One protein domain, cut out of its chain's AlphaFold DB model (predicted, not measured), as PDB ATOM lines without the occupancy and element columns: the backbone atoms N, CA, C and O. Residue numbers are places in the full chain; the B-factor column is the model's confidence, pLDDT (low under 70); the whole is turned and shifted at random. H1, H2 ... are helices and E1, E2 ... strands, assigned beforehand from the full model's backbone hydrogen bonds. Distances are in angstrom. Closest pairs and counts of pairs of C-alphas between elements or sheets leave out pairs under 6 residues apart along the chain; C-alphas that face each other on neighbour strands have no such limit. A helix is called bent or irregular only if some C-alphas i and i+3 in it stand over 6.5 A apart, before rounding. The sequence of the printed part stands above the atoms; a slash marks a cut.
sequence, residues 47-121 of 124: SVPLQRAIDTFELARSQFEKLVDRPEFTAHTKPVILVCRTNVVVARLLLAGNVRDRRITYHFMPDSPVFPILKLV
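What this domain is: This is residues 47 to 121 of the 124 residues of an uncharacterized protein of Oesophagostomum dentatum (UniProt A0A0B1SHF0). A long helical hairpin, H1 and H2, has a smaller hairpin of two strands packed along H2. H2 is in the middle, with H1 on one side of it and the strands on the other, E2 next to H2 and E1 farther out. The printed part has 75 residues, with two named helices and two named strands in the order H1, H2, E1, E2; the sheet, E1 - E2, is antiparallel and the class is mixed, helices and strands. The whole is only just compact, close to loose, with a radius of gyration of the C-alphas of 13.2 A, and its elongated outline spans 42 by 24 by 14 A.

How they stand to each other: Start with H1, residues 47 to 65, and go on through a tight link to H2, residues 71 to 95. The two touch and form a helical hairpin: their closest C-alphas, those of Phe 57 and Cys 84, are 5.0 A apart, and they run opposite ways at a shallow tilt of 21 degrees. In H1 every O i to N i+4 pair is within hydrogen-bond range; in H2, 16 of 21 are. Next look at E1, residues 104 to 109, and E2, residues 112 to 120, a hairpin of antiparallel neighbours whose directions differ by 147 degrees. Across it, N 107 and O 117 are 2.9 A apart and N 119 and O 105 are 2.9 A apart, both within hydrogen-bond range. H2 and E2 have 13 pairs of C-alphas within 8 A, the closest being those of Val 83 and Ile 117 at 5.4 A. H2 and E1 are near each other, with 6 pairs of C-alphas within 10 A. H1 is apart from E1 and from E2.

Where its parts are: Find C-alpha 47 at (10.886, 31.393, -20.899); from there H1 runs 26.8 A to C-alpha 65. H2 begins at C-alpha 71, at (43.077, 13.336, -29.814), and runs 35.8 A to C-alpha 95. It is irregular, with C-alphas 72 and 75 lying 7.2 A apart, and it has a kink of 40 degrees near residue 78. E1 measures 15.8 A from C-alpha 104 to C-alpha 109. E2 bends by 77 degrees at residue 115 and measures 18.9 A, ending at C-alpha 120, at (25.637, 37.518, -15.176).

The domain as a whole: The two C-alphas farthest apart, those of Glu 72 and Arg 100, are 42.5 A from each other. The printed part has no cut. The links H1 to H2 and E1 to E2 are tight, and the link H2 to E1, of 8 residues, is short. In the B-factor column the mean pLDDT of the printed part is 90.5, and you will find values under 70 at residue 98 and residues 100 to 101.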
ATOM      1  N   SER A  47      10.657  32.782 -21.309       91.31
ATOM      2  CA  SER A  47      10.886  31.393 -20.899       91.31
ATOM      3  C   SER A  47      11.178  30.481 -22.100       91.31
ATOM      4  O   SER A  47      12.036  29.602 -22.016       91.31
ATOM      5  N   VAL A  48      10.551  30.750 -23.251       91.75
ATOM      6  CA  VAL A  48      10.669  29.954 -24.479       91.75
ATOM      7  C   VAL A  48      12.083  30.006 -25.080       91.75
ATOM      8  O   VAL A  48      12.683  28.940 -25.256       91.75
ATOM      9  N   PRO A  49      12.674  31.182 -25.395       91.38
ATOM     10  CA  PRO A  49      14.048  31.241 -25.886       91.38
ATOM     11  C   PRO A  49      15.068  30.758 -24.851       91.38
ATOM     12  O   PRO A  49      16.070  30.161 -25.242       91.38
ATOM     13  N   LEU A  50      14.825  30.957 -23.550       92.75
ATOM     14  CA  LEU A  50      15.718  30.460 -22.498       92.75
ATOM     15  C   LEU A  50      15.716  28.931 -22.417       92.75
ATOM     16  O   LEU A  50      16.790  28.333 -22.376       92.75
ATOM     17  N   GLN A  51      14.543  28.292 -22.459       95.75
ATOM     18  CA  GLN A  51      14.450  26.833 -22.490       95.75
ATOM     19  C   GLN A  51      15.116  26.270 -23.751       95.75
ATOM     20  O   GLN A  51      15.958  25.380 -23.657       95.75
ATOM     21  N   ARG A  52      14.849  26.866 -24.921       94.81
ATOM     22  CA  ARG A  52      15.503  26.467 -26.176       94.81
ATOM     23  C   ARG A  52      17.026  26.602 -26.101       94.81
ATOM     24  O   ARG A  52      17.738  25.744 -26.623       94.81
ATOM     25  N   ALA A  53      17.537  27.661 -25.470       95.12
ATOM     26  CA  ALA A  53      18.971  27.848 -25.278       95.12
ATOM     27  C   ALA A  53      19.570  26.742 -24.394       95.12
ATOM     28  O   ALA A  53      20.609  26.190 -24.752       95.12
ATOM     29  N   ILE A  54      18.904  26.383 -23.288       98.00
ATOM     30  CA  ILE A  54      19.316  25.273 -22.411       98.00
ATOM     31  C   ILE A  54      19.413  23.977 -23.217       98.00
ATOM     32  O   ILE A  54      20.483  23.370 -23.251       98.00
ATOM     33  N   ASP A  55      18.341  23.608 -23.919       98.25
ATOM     34  CA  ASP A  55      18.275  22.357 -24.681       98.25
ATOM     35  C   ASP A  55      19.359  22.310 -25.768       98.25
ATOM     36  O   ASP A  55      20.033  21.296 -25.960       98.25
ATOM     37  N   THR A  56      19.589  23.437 -26.450       97.69
ATOM     38  CA  THR A  56      20.585  23.537 -27.524       97.69
ATOM     39  C   THR A  56      22.011  23.429 -26.988       97.69
ATOM     40  O   THR A  56      22.829  22.717 -27.574       97.69
ATOM     41  N   PHE A  57      22.335  24.089 -25.870       98.06
ATOM     42  CA  PHE A  57      23.661  23.964 -25.267       98.06
ATOM     43  C   PHE A  57      23.906  22.561 -24.701       98.06
ATOM     44  O   PHE A  57      25.018  22.050 -24.839       98.06
ATOM     45  N   GLU A  58      22.904  21.912 -24.098       98.25
ATOM     46  CA  GLU A  58      23.037  20.529 -23.626       98.25
ATOM     47  C   GLU A  58      23.229  19.547 -24.782       98.25
ATOM     48  O   GLU A  58      24.121  18.694 -24.719       98.25
ATOM     49  N   LEU A  59      22.461  19.708 -25.863       98.06
ATOM     50  CA  LEU A  59      22.632  18.915 -27.072       98.06
ATOM     51  C   LEU A  59      24.039  19.104 -27.642       98.06
ATOM     52  O   LEU A  59      24.748  18.114 -27.829       98.06
ATOM     53  N   ALA A  60      24.475  20.346 -27.862       96.50
ATOM     54  CA  ALA A  60      25.803  20.649 -28.389       96.50
ATOM     55  C   ALA A  60      26.908  20.049 -27.509       96.50
ATOM     56  O   ALA A  60      27.775  19.335 -28.016       96.50
ATOM     57  N   ARG A  61      26.827  20.242 -26.183       96.44
ATOM     58  CA  ARG A  61      27.746  19.629 -25.214       96.44
ATOM     59  C   ARG A  61      27.827  18.118 -25.413       96.44
ATOM     60  O   ARG A  61      28.924  17.592 -25.549       96.44
ATOM     61  N   SER A  62      26.678  17.439 -25.470       96.62
ATOM     62  CA  SER A  62      26.622  15.980 -25.610       96.62
ATOM     63  C   SER A  62      27.252  15.483 -26.914       96.62
ATOM     64  O   SER A  62      27.850  14.410 -26.936       96.62
ATOM     65  N   GLN A  63      27.145  16.248 -28.007       94.88
ATOM     66  CA  GLN A  63      27.768  15.883 -29.279       94.88
ATOM     67  C   GLN A  63      29.280  16.097 -29.240       94.88
ATOM     68  O   GLN A  63      30.021  15.235 -29.707       94.88
ATOM     69  N   PHE A  64      29.755  17.190 -28.637       93.88
ATOM     70  CA  PHE A  64      31.192  17.424 -28.490       93.88
ATOM     71  C   PHE A  64      31.853  16.451 -27.509       93.88
ATOM     72  O   PHE A  64      32.979  16.027 -27.753       93.88
ATOM     73  N   GLU A  65      31.160  16.045 -26.440       93.69
ATOM     74  CA  GLU A  65      31.660  15.056 -25.475       93.69
ATOM     75  C   GLU A  65      31.960  13.700 -26.141       93.69
ATOM     76  O   GLU A  65      32.967  13.079 -25.815       93.69
ATOM     77  N   LYS A  66      31.187  13.290 -27.157       91.50
ATOM     78  CA  LYS A  66      31.450  12.067 -27.951       91.50
ATOM     79  C   LYS A  66      32.731  12.129 -28.789       91.50
ATOM     80  O   LYS A  66      33.195  11.102 -29.275       91.50
ATOM     81  N   LEU A  67      33.273  13.325 -29.014       89.00
ATOM     82  CA  LEU A  67      34.481  13.541 -29.812       89.00
ATOM     83  C   LEU A  67      35.743  13.645 -28.944       89.00
ATOM     84  O   LEU A  67      36.837  13.757 -29.490       89.00
ATOM     85  N   VAL A  68      35.617  13.626 -27.611       81.81
ATOM     86  CA  VAL A  68      36.744  13.841 -26.686       81.81
ATOM     87  C   VAL A  68      37.786  12.727 -26.777       81.81
ATOM     88  O   VAL A  68      38.974  13.024 -26.663       81.81
ATOM     89  N   ASP A  69      37.358  11.497 -27.066       81.75
ATOM     90  CA  ASP A  69      38.232  10.326 -27.216       81.75
ATOM     91  C   ASP A  69      39.073  10.351 -28.505       81.75
ATOM     92  O   ASP A  69      39.867   9.445 -28.746       81.75
ATOM     93  N   ARG A  70      38.914  11.383 -29.346       85.69
ATOM     94  CA  ARG A  70      39.699  11.594 -30.568       85.69
ATOM     95  C   ARG A  70      40.733  12.705 -30.343       85.69
ATOM     96  O   ARG A  70      40.356  13.880 -30.408       85.69
ATOM     97  N   PRO A  71      42.024  12.368 -30.143       83.50
ATOM     98  CA  PRO A  71      43.077  13.336 -29.814       83.50
ATOM     99  C   PRO A  71      43.170  14.521 -30.783       83.50
ATOM    100  O   PRO A  71      43.445  15.641 -30.359       83.50
ATOM    101  N   GLU A  72      42.880  14.282 -32.067       84.69
ATOM    102  CA  GLU A  72      42.862  15.282 -33.147       84.69
ATOM    103  C   GLU A  72      41.890  16.441 -32.884       84.69
ATOM    104  O   GLU A  72      42.140  17.576 -33.280       84.69
ATOM    105  N   PHE A  73      40.776  16.165 -32.201       82.94
ATOM    106  CA  PHE A  73      39.724  17.145 -31.942       82.94
ATOM    107  C   PHE A  73      39.733  17.643 -30.500       82.94
ATOM    108  O   PHE A  73      39.214  18.725 -30.234       82.94
ATOM    109  N   THR A  74      40.343  16.900 -29.571       81.50
ATOM    110  CA  THR A  74      40.312  17.180 -28.129       81.50
ATOM    111  C   THR A  74      40.750  18.607 -27.778       81.50
ATOM    112  O   THR A  74      40.162  19.222 -26.888       81.50
ATOM    113  N   ALA A  75      41.762  19.150 -28.464       83.81
ATOM    114  CA  ALA A  75      42.252  20.511 -28.224       83.81
ATOM    115  C   ALA A  75      41.212  21.591 -28.578       83.81
ATOM    116  O   ALA A  75      41.139  22.618 -27.910       83.81
ATOM    117  N   HIS A  76      40.377  21.338 -29.588       84.94
ATOM    118  CA  HIS A  76      39.365  22.277 -30.075       84.94
ATOM    119  C   HIS A  76      37.987  22.054 -29.440       84.94
ATOM    120  O   HIS A  76      37.213  22.997 -29.293       84.94
ATOM    121  N   THR A  77      37.664  20.824 -29.034       91.25
ATOM    122  CA  THR A  77      36.352  20.486 -28.465       91.25
ATOM    123  C   THR A  77      36.254  20.813 -26.981       91.25
ATOM    124  O   THR A  77      35.197  21.255 -26.535       91.25
ATOM    125  N   LYS A  78      37.341  20.668 -26.209       91.94
ATOM    126  CA  LYS A  78      37.353  20.979 -24.767       91.94
ATOM    127  C   LYS A  78      36.895  22.415 -24.446       91.94
ATOM    128  O   LYS A  78      36.010  22.545 -23.593       91.94
ATOM    129  N   PRO A  79      37.398  23.470 -25.118       93.19
ATOM    130  CA  PRO A  79      36.935  24.838 -24.875       93.19
ATOM    131  C   PRO A  79      35.446  25.023 -25.189       93.19
ATOM    132  O   PRO A  79      34.720  25.655 -24.426       93.19
ATOM    133  N   VAL A  80      34.954  24.416 -26.272       94.19
ATOM    134  CA  VAL A  80      33.542  24.522 -26.674       94.19
ATOM    135  C   VAL A  80      32.624  23.787 -25.692       94.19
ATOM    136  O   VAL A  80      31.576  24.311 -25.321       94.19
ATOM    137  N   ILE A  81      33.034  22.616 -25.190       95.31
ATOM    138  CA  ILE A  81      32.315  21.897 -24.123       95.31
ATOM    139  C   ILE A  81      32.193  22.775 -22.876       95.31
ATOM    140  O   ILE A  81      31.121  22.823 -22.268       95.31
ATOM    141  N   LEU A  82      33.268  23.478 -22.498       94.88
ATOM    142  CA  LEU A  82      33.248  24.415 -21.377       94.88
ATOM    143  C   LEU A  82      32.244  25.549 -21.624       94.88
ATOM    144  O   LEU A  82      31.394  25.784 -20.766       94.88
ATOM    145  N   VAL A  83      32.271  26.176 -22.806       96.44
ATOM    146  CA  VAL A  83      31.298  27.212 -23.195       96.44
ATOM    147  C   VAL A  83      29.862  26.703 -23.048       96.44
ATOM    148  O   VAL A  83      29.048  27.348 -22.385       96.44
ATOM    149  N   CYS A  84      29.546  25.524 -23.595       97.25
ATOM    150  CA  CYS A  84      28.210  24.942 -23.477       97.25
ATOM    151  C   CYS A  84      27.825  24.697 -22.011       97.25
ATOM    152  O   CYS A  84      26.738  25.088 -21.590       97.25
ATOM    153  N   ARG A  85      28.713  24.091 -21.209       96.69
ATOM    154  CA  ARG A  85      28.459  23.809 -19.785       96.69
ATOM    155  C   ARG A  85      28.167  25.080 -18.996       96.69
ATOM    156  O   ARG A  85      27.191  25.112 -18.249       96.69
ATOM    157  N   THR A  86      28.979  26.120 -19.167       95.94
ATOM    158  CA  THR A  86      28.792  27.377 -18.439       95.94
ATOM    159  C   THR A  86      27.514  28.086 -18.879       95.94
ATOM    160  O   THR A  86      26.737  28.529 -18.034       95.94
ATOM    161  N   ASN A  87      27.236  28.131 -20.183       97.00
ATOM    162  CA  ASN A  87      26.068  28.838 -20.700       97.00
ATOM    163  C   ASN A  87      24.740  28.142 -20.346       97.00
ATOM    164  O   ASN A  87      23.755  28.842 -20.113       97.00
ATOM    165  N   VAL A  88      24.709  26.806 -20.196       97.44
ATOM    166  CA  VAL A  88      23.542  26.086 -19.634       97.44
ATOM    167  C   VAL A  88      23.206  26.592 -18.235       97.44
ATOM    168  O   VAL A  88      22.043  26.860 -17.938       97.44
ATOM    169  N   VAL A  89      24.212  26.730 -17.365       94.81
ATOM    170  CA  VAL A  89      24.005  27.191 -15.984       94.81
ATOM    171  C   VAL A  89      23.434  28.605 -15.979       94.81
ATOM    172  O   VAL A  89      22.455  28.871 -15.286       94.81
ATOM    173  N   VAL A  90      23.994  29.496 -16.796       93.69
ATOM    174  CA  VAL A  90      23.525  30.883 -16.910       93.69
ATOM    175  C   VAL A  90      22.088  30.943 -17.425       93.69
ATOM    176  O   VAL A  90      21.261  31.631 -16.831       93.69
ATOM    177  N   ALA A  91      21.760  30.188 -18.476       94.38
ATOM    178  CA  ALA A  91      20.406  30.140 -19.021       94.38
ATOM    179  C   ALA A  91      19.390  29.593 -18.000       94.38
ATOM    180  O   ALA A  91      18.308  30.160 -17.856       94.38
ATOM    181  N   ARG A  92      19.755  28.565 -17.218       94.62
ATOM    182  CA  ARG A  92      18.926  28.044 -16.113       94.62
ATOM    183  C   ARG A  92      18.695  29.075 -15.012       94.62
ATOM    184  O   ARG A  92      17.574  29.199 -14.530       94.62
ATOM    185  N   LEU A  93      19.728  29.827 -14.625       92.19
ATOM    186  CA  LEU A  93      19.602  30.893 -13.624       92.19
ATOM    187  C   LEU A  93      18.666  32.013 -14.097       92.19
ATOM    188  O   LEU A  93      17.849  32.497 -13.313       92.19
ATOM    189  N   LEU A  94      18.764  32.396 -15.374       91.25
ATOM    190  CA  LEU A  94      17.869  33.376 -15.992       91.25
ATOM    191  C   LEU A  94      16.423  32.869 -16.041       91.25
ATOM    192  O   LEU A  94      15.514  33.617 -15.684       91.25
ATOM    193  N   LEU A  95      16.220  31.606 -16.433       92.31
ATOM    194  CA  LEU A  95      14.897  30.982 -16.525       92.31
ATOM    195  C   LEU A  95      14.223  30.859 -15.156       92.31
ATOM    196  O   LEU A  95      13.044  31.163 -15.025       92.31
ATOM    197  N   ALA A  96      14.982  30.481 -14.126       90.69
ATOM    198  CA  ALA A  96      14.484  30.385 -12.756       90.69
ATOM    199  C   ALA A  96      14.072  31.745 -12.158       90.69
ATOM    200  O   ALA A  96      13.502  31.786 -11.074       90.69
ATOM    201  N   GLY A  97      14.378  32.864 -12.827       83.00
ATOM    202  CA  GLY A  97      14.081  34.204 -12.321       83.00
ATOM    203  C   GLY A  97      14.986  34.644 -11.166       83.00
ATOM    204  O   GLY A  97      14.723  35.668 -10.544       83.00
ATOM    205  N   ASN A  98      16.083  33.924 -10.912       69.94
ATOM    206  CA  ASN A  98      16.995  34.169  -9.787       69.94
ATOM    207  C   ASN A  98      17.934  35.373  -9.998       69.94
ATOM    208  O   ASN A  98      18.797  35.639  -9.162       69.94
ATOM    209  N   VAL A  99      17.797  36.100 -11.112       72.94
ATOM    210  CA  VAL A  99      18.662  37.229 -11.478       72.94
ATOM    211  C   VAL A  99      17.812  38.488 -11.610       72.94
ATOM    212  O   VAL A  99      16.924  38.538 -12.461       72.94
ATOM    213  N   ARG A 100      18.097  39.501 -10.780       64.62
ATOM    214  CA  ARG A 100      17.328  40.756 -10.715       64.62
ATOM    215  C   ARG A 100      17.459  41.589 -11.991       64.62
ATOM    216  O   ARG A 100      16.448  41.907 -12.600       64.62
ATOM    217  N   ASP A 101      18.687  41.849 -12.437       68.25
ATOM    218  CA  ASP A 101      18.922  42.758 -13.572       68.25
ATOM    219  C   ASP A 101      19.057  42.047 -14.919       68.25
ATOM    220  O   ASP A 101      19.081  42.702 -15.958       68.25
ATOM    221  N   ARG A 102      19.163  40.706 -14.915       74.44
ATOM    222  CA  ARG A 102      19.337  39.834 -16.101       74.44
ATOM    223  C   ARG A 102      20.391  40.333 -17.103       74.44
ATOM    224  O   ARG A 102      20.389  39.928 -18.263       74.44
ATOM    225  N   ARG A 103      21.303  41.204 -16.667       83.56
ATOM    226  CA  ARG A 103      22.355  41.773 -17.501       83.56
ATOM    227  C   ARG A 103      23.405  40.707 -17.742       83.56
ATOM    228  O   ARG A 103      23.898  40.081 -16.804       83.56
ATOM    229  N   ILE A 104      23.741  40.520 -19.010       88.75
ATOM    230  CA  ILE A 104      24.714  39.533 -19.458       88.75
ATOM    231  C   ILE A 104      25.859  40.268 -20.138       88.75
ATOM    232  O   ILE A 104      25.644  41.150 -20.965       88.75
ATOM    233  N   THR A 105      27.079  39.873 -19.803       92.31
ATOM    234  CA  THR A 105      28.283  40.248 -20.543       92.31
ATOM    235  C   THR A 105      28.846  39.029 -21.258       92.31
ATOM    236  O   THR A 105      28.692  37.894 -20.798       92.31
ATOM    237  N   TYR A 106      29.487  39.265 -22.401       93.75
ATOM    238  CA  TYR A 106      30.132  38.228 -23.198       93.75
ATOM    239  C   TYR A 106      31.618  38.179 -22.860       93.75
ATOM    240  O   TYR A 106      32.313  39.192 -22.943       93.75
ATOM    241  N   HIS A 107      32.109  37.004 -22.484       94.25
ATOM    242  CA  HIS A 107      33.518  36.778 -22.202       94.25
ATOM    243  C   HIS A 107      34.094  35.754 -23.177       94.25
ATOM    244  O   HIS A 107      33.749  34.575 -23.117       94.25
ATOM    245  N   PHE A 108      34.973  36.212 -24.064       92.81
ATOM    246  CA  PHE A 108      35.672  35.369 -25.028       92.81
ATOM    247  C   PHE A 108      36.966  34.854 -24.410       92.81
ATOM    248  O   PHE A 108      37.790  35.643 -23.941       92.81
ATOM    249  N   MET A 109      37.126  33.535 -24.385       90.75
ATOM    250  CA  MET A 109      38.343  32.914 -23.877       90.75
ATOM    251  C   MET A 109      39.382  32.810 -25.004       90.75
ATOM    252  O   MET A 109      38.992  32.651 -26.161       90.75
ATOM    253  N   PRO A 110      40.694  32.856 -24.710       89.81
ATOM    254  CA  PRO A 110      41.728  32.727 -25.740       89.81
ATOM    255  C   PRO A 110      41.654  31.414 -26.537       89.81
ATOM    256  O   PRO A 110      41.975  31.387 -27.720       89.81
ATOM    257  N   ASP A 111      41.212  30.336 -25.893       87.81
ATOM    258  CA  ASP A 111      41.030  28.996 -26.459       87.81
ATOM    259  C   ASP A 111      39.668  28.803 -27.157       87.81
ATOM    260  O   ASP A 111      39.468  27.821 -27.872       87.81
ATOM    261  N   SER A 112      38.739  29.752 -27.003       86.94
ATOM    262  CA  SER A 112      37.480  29.819 -27.750       86.94
ATOM    263  C   SER A 112      37.141  31.273 -28.117       86.94
ATOM    264  O   SER A 112      36.212  31.868 -27.566       86.94
ATOM    265  N   PRO A 113      37.888  31.882 -29.059       89.12
ATOM    266  CA  PRO A 113      37.728  33.301 -29.384       89.12
ATOM    267  C   PRO A 113      36.436  33.599 -30.158       89.12
ATOM    268  O   PRO A 113      36.059  34.757 -30.301       89.12
ATOM    269  N   VAL A 114      35.759  32.563 -30.662       91.62
ATOM    270  CA  VAL A 114      34.533  32.683 -31.465       91.62
ATOM    271  C   VAL A 114      33.275  32.571 -30.603       91.62
ATOM    272  O   VAL A 114      32.299  33.276 -30.852       91.62
ATOM    273  N   PHE A 115      33.281  31.706 -29.583       94.12
ATOM    274  CA  PHE A 115      32.094  31.413 -28.782       94.12
ATOM    275  C   PHE A 115      32.250  31.961 -27.358       94.12
ATOM    276  O   PHE A 115      33.093  31.475 -26.604       94.12
ATOM    277  N   PRO A 116      31.445  32.958 -26.954       95.19
ATOM    278  CA  PRO A 116      31.587  33.561 -25.642       95.19
ATOM    279  C   PRO A 116      30.935  32.721 -24.544       95.19
ATOM    280  O   PRO A 116      29.886  32.093 -24.724       95.19
ATOM    281  N   ILE A 117      31.504  32.830 -23.349       95.38
ATOM    282  CA  ILE A 117      30.815  32.509 -22.105       95.38
ATOM    283  C   ILE A 117      29.931  33.693 -21.709       95.38
ATOM    284  O   ILE A 117      30.374  34.845 -21.703       95.38
ATOM    285  N   LEU A 118      28.688  33.404 -21.337       94.06
ATOM    286  CA  LEU A 118      27.758  34.371 -20.766       94.06
ATOM    287  C   LEU A 118      28.101  34.591 -19.287       94.06
ATOM    288  O   LEU A 118      28.270  33.635 -18.533       94.06
ATOM    289  N   LYS A 119      28.195  35.845 -18.846       91.19
ATOM    290  CA  LYS A 119      28.402  36.196 -17.434       91.19
ATOM    291  C   LYS A 119      27.283  37.100 -16.945       91.19
ATOM    292  O   LYS A 119      27.056  38.161 -17.523       91.19
ATOM    293  N   LEU A 120      26.617  36.687 -15.869       88.69
ATOM    294  CA  LEU A 120      25.637  37.518 -15.176       88.69
ATOM    295  C   LEU A 120      26.356  38.672 -14.478       88.69
ATOM    296  O   LEU A 120      27.330  38.453 -13.756       88.69
ATOM    297  N   VAL A 121      25.880  39.891 -14.699       83.25
ATOM    298  CA  VAL A 121      26.343  41.065 -13.961       83.25
ATOM    299  C   VAL A 121      25.579  41.111 -12.644       83.25
ATOM    300  O   VAL A 121      24.353  41.185 -12.637       83.25
TER     301      VAL A 121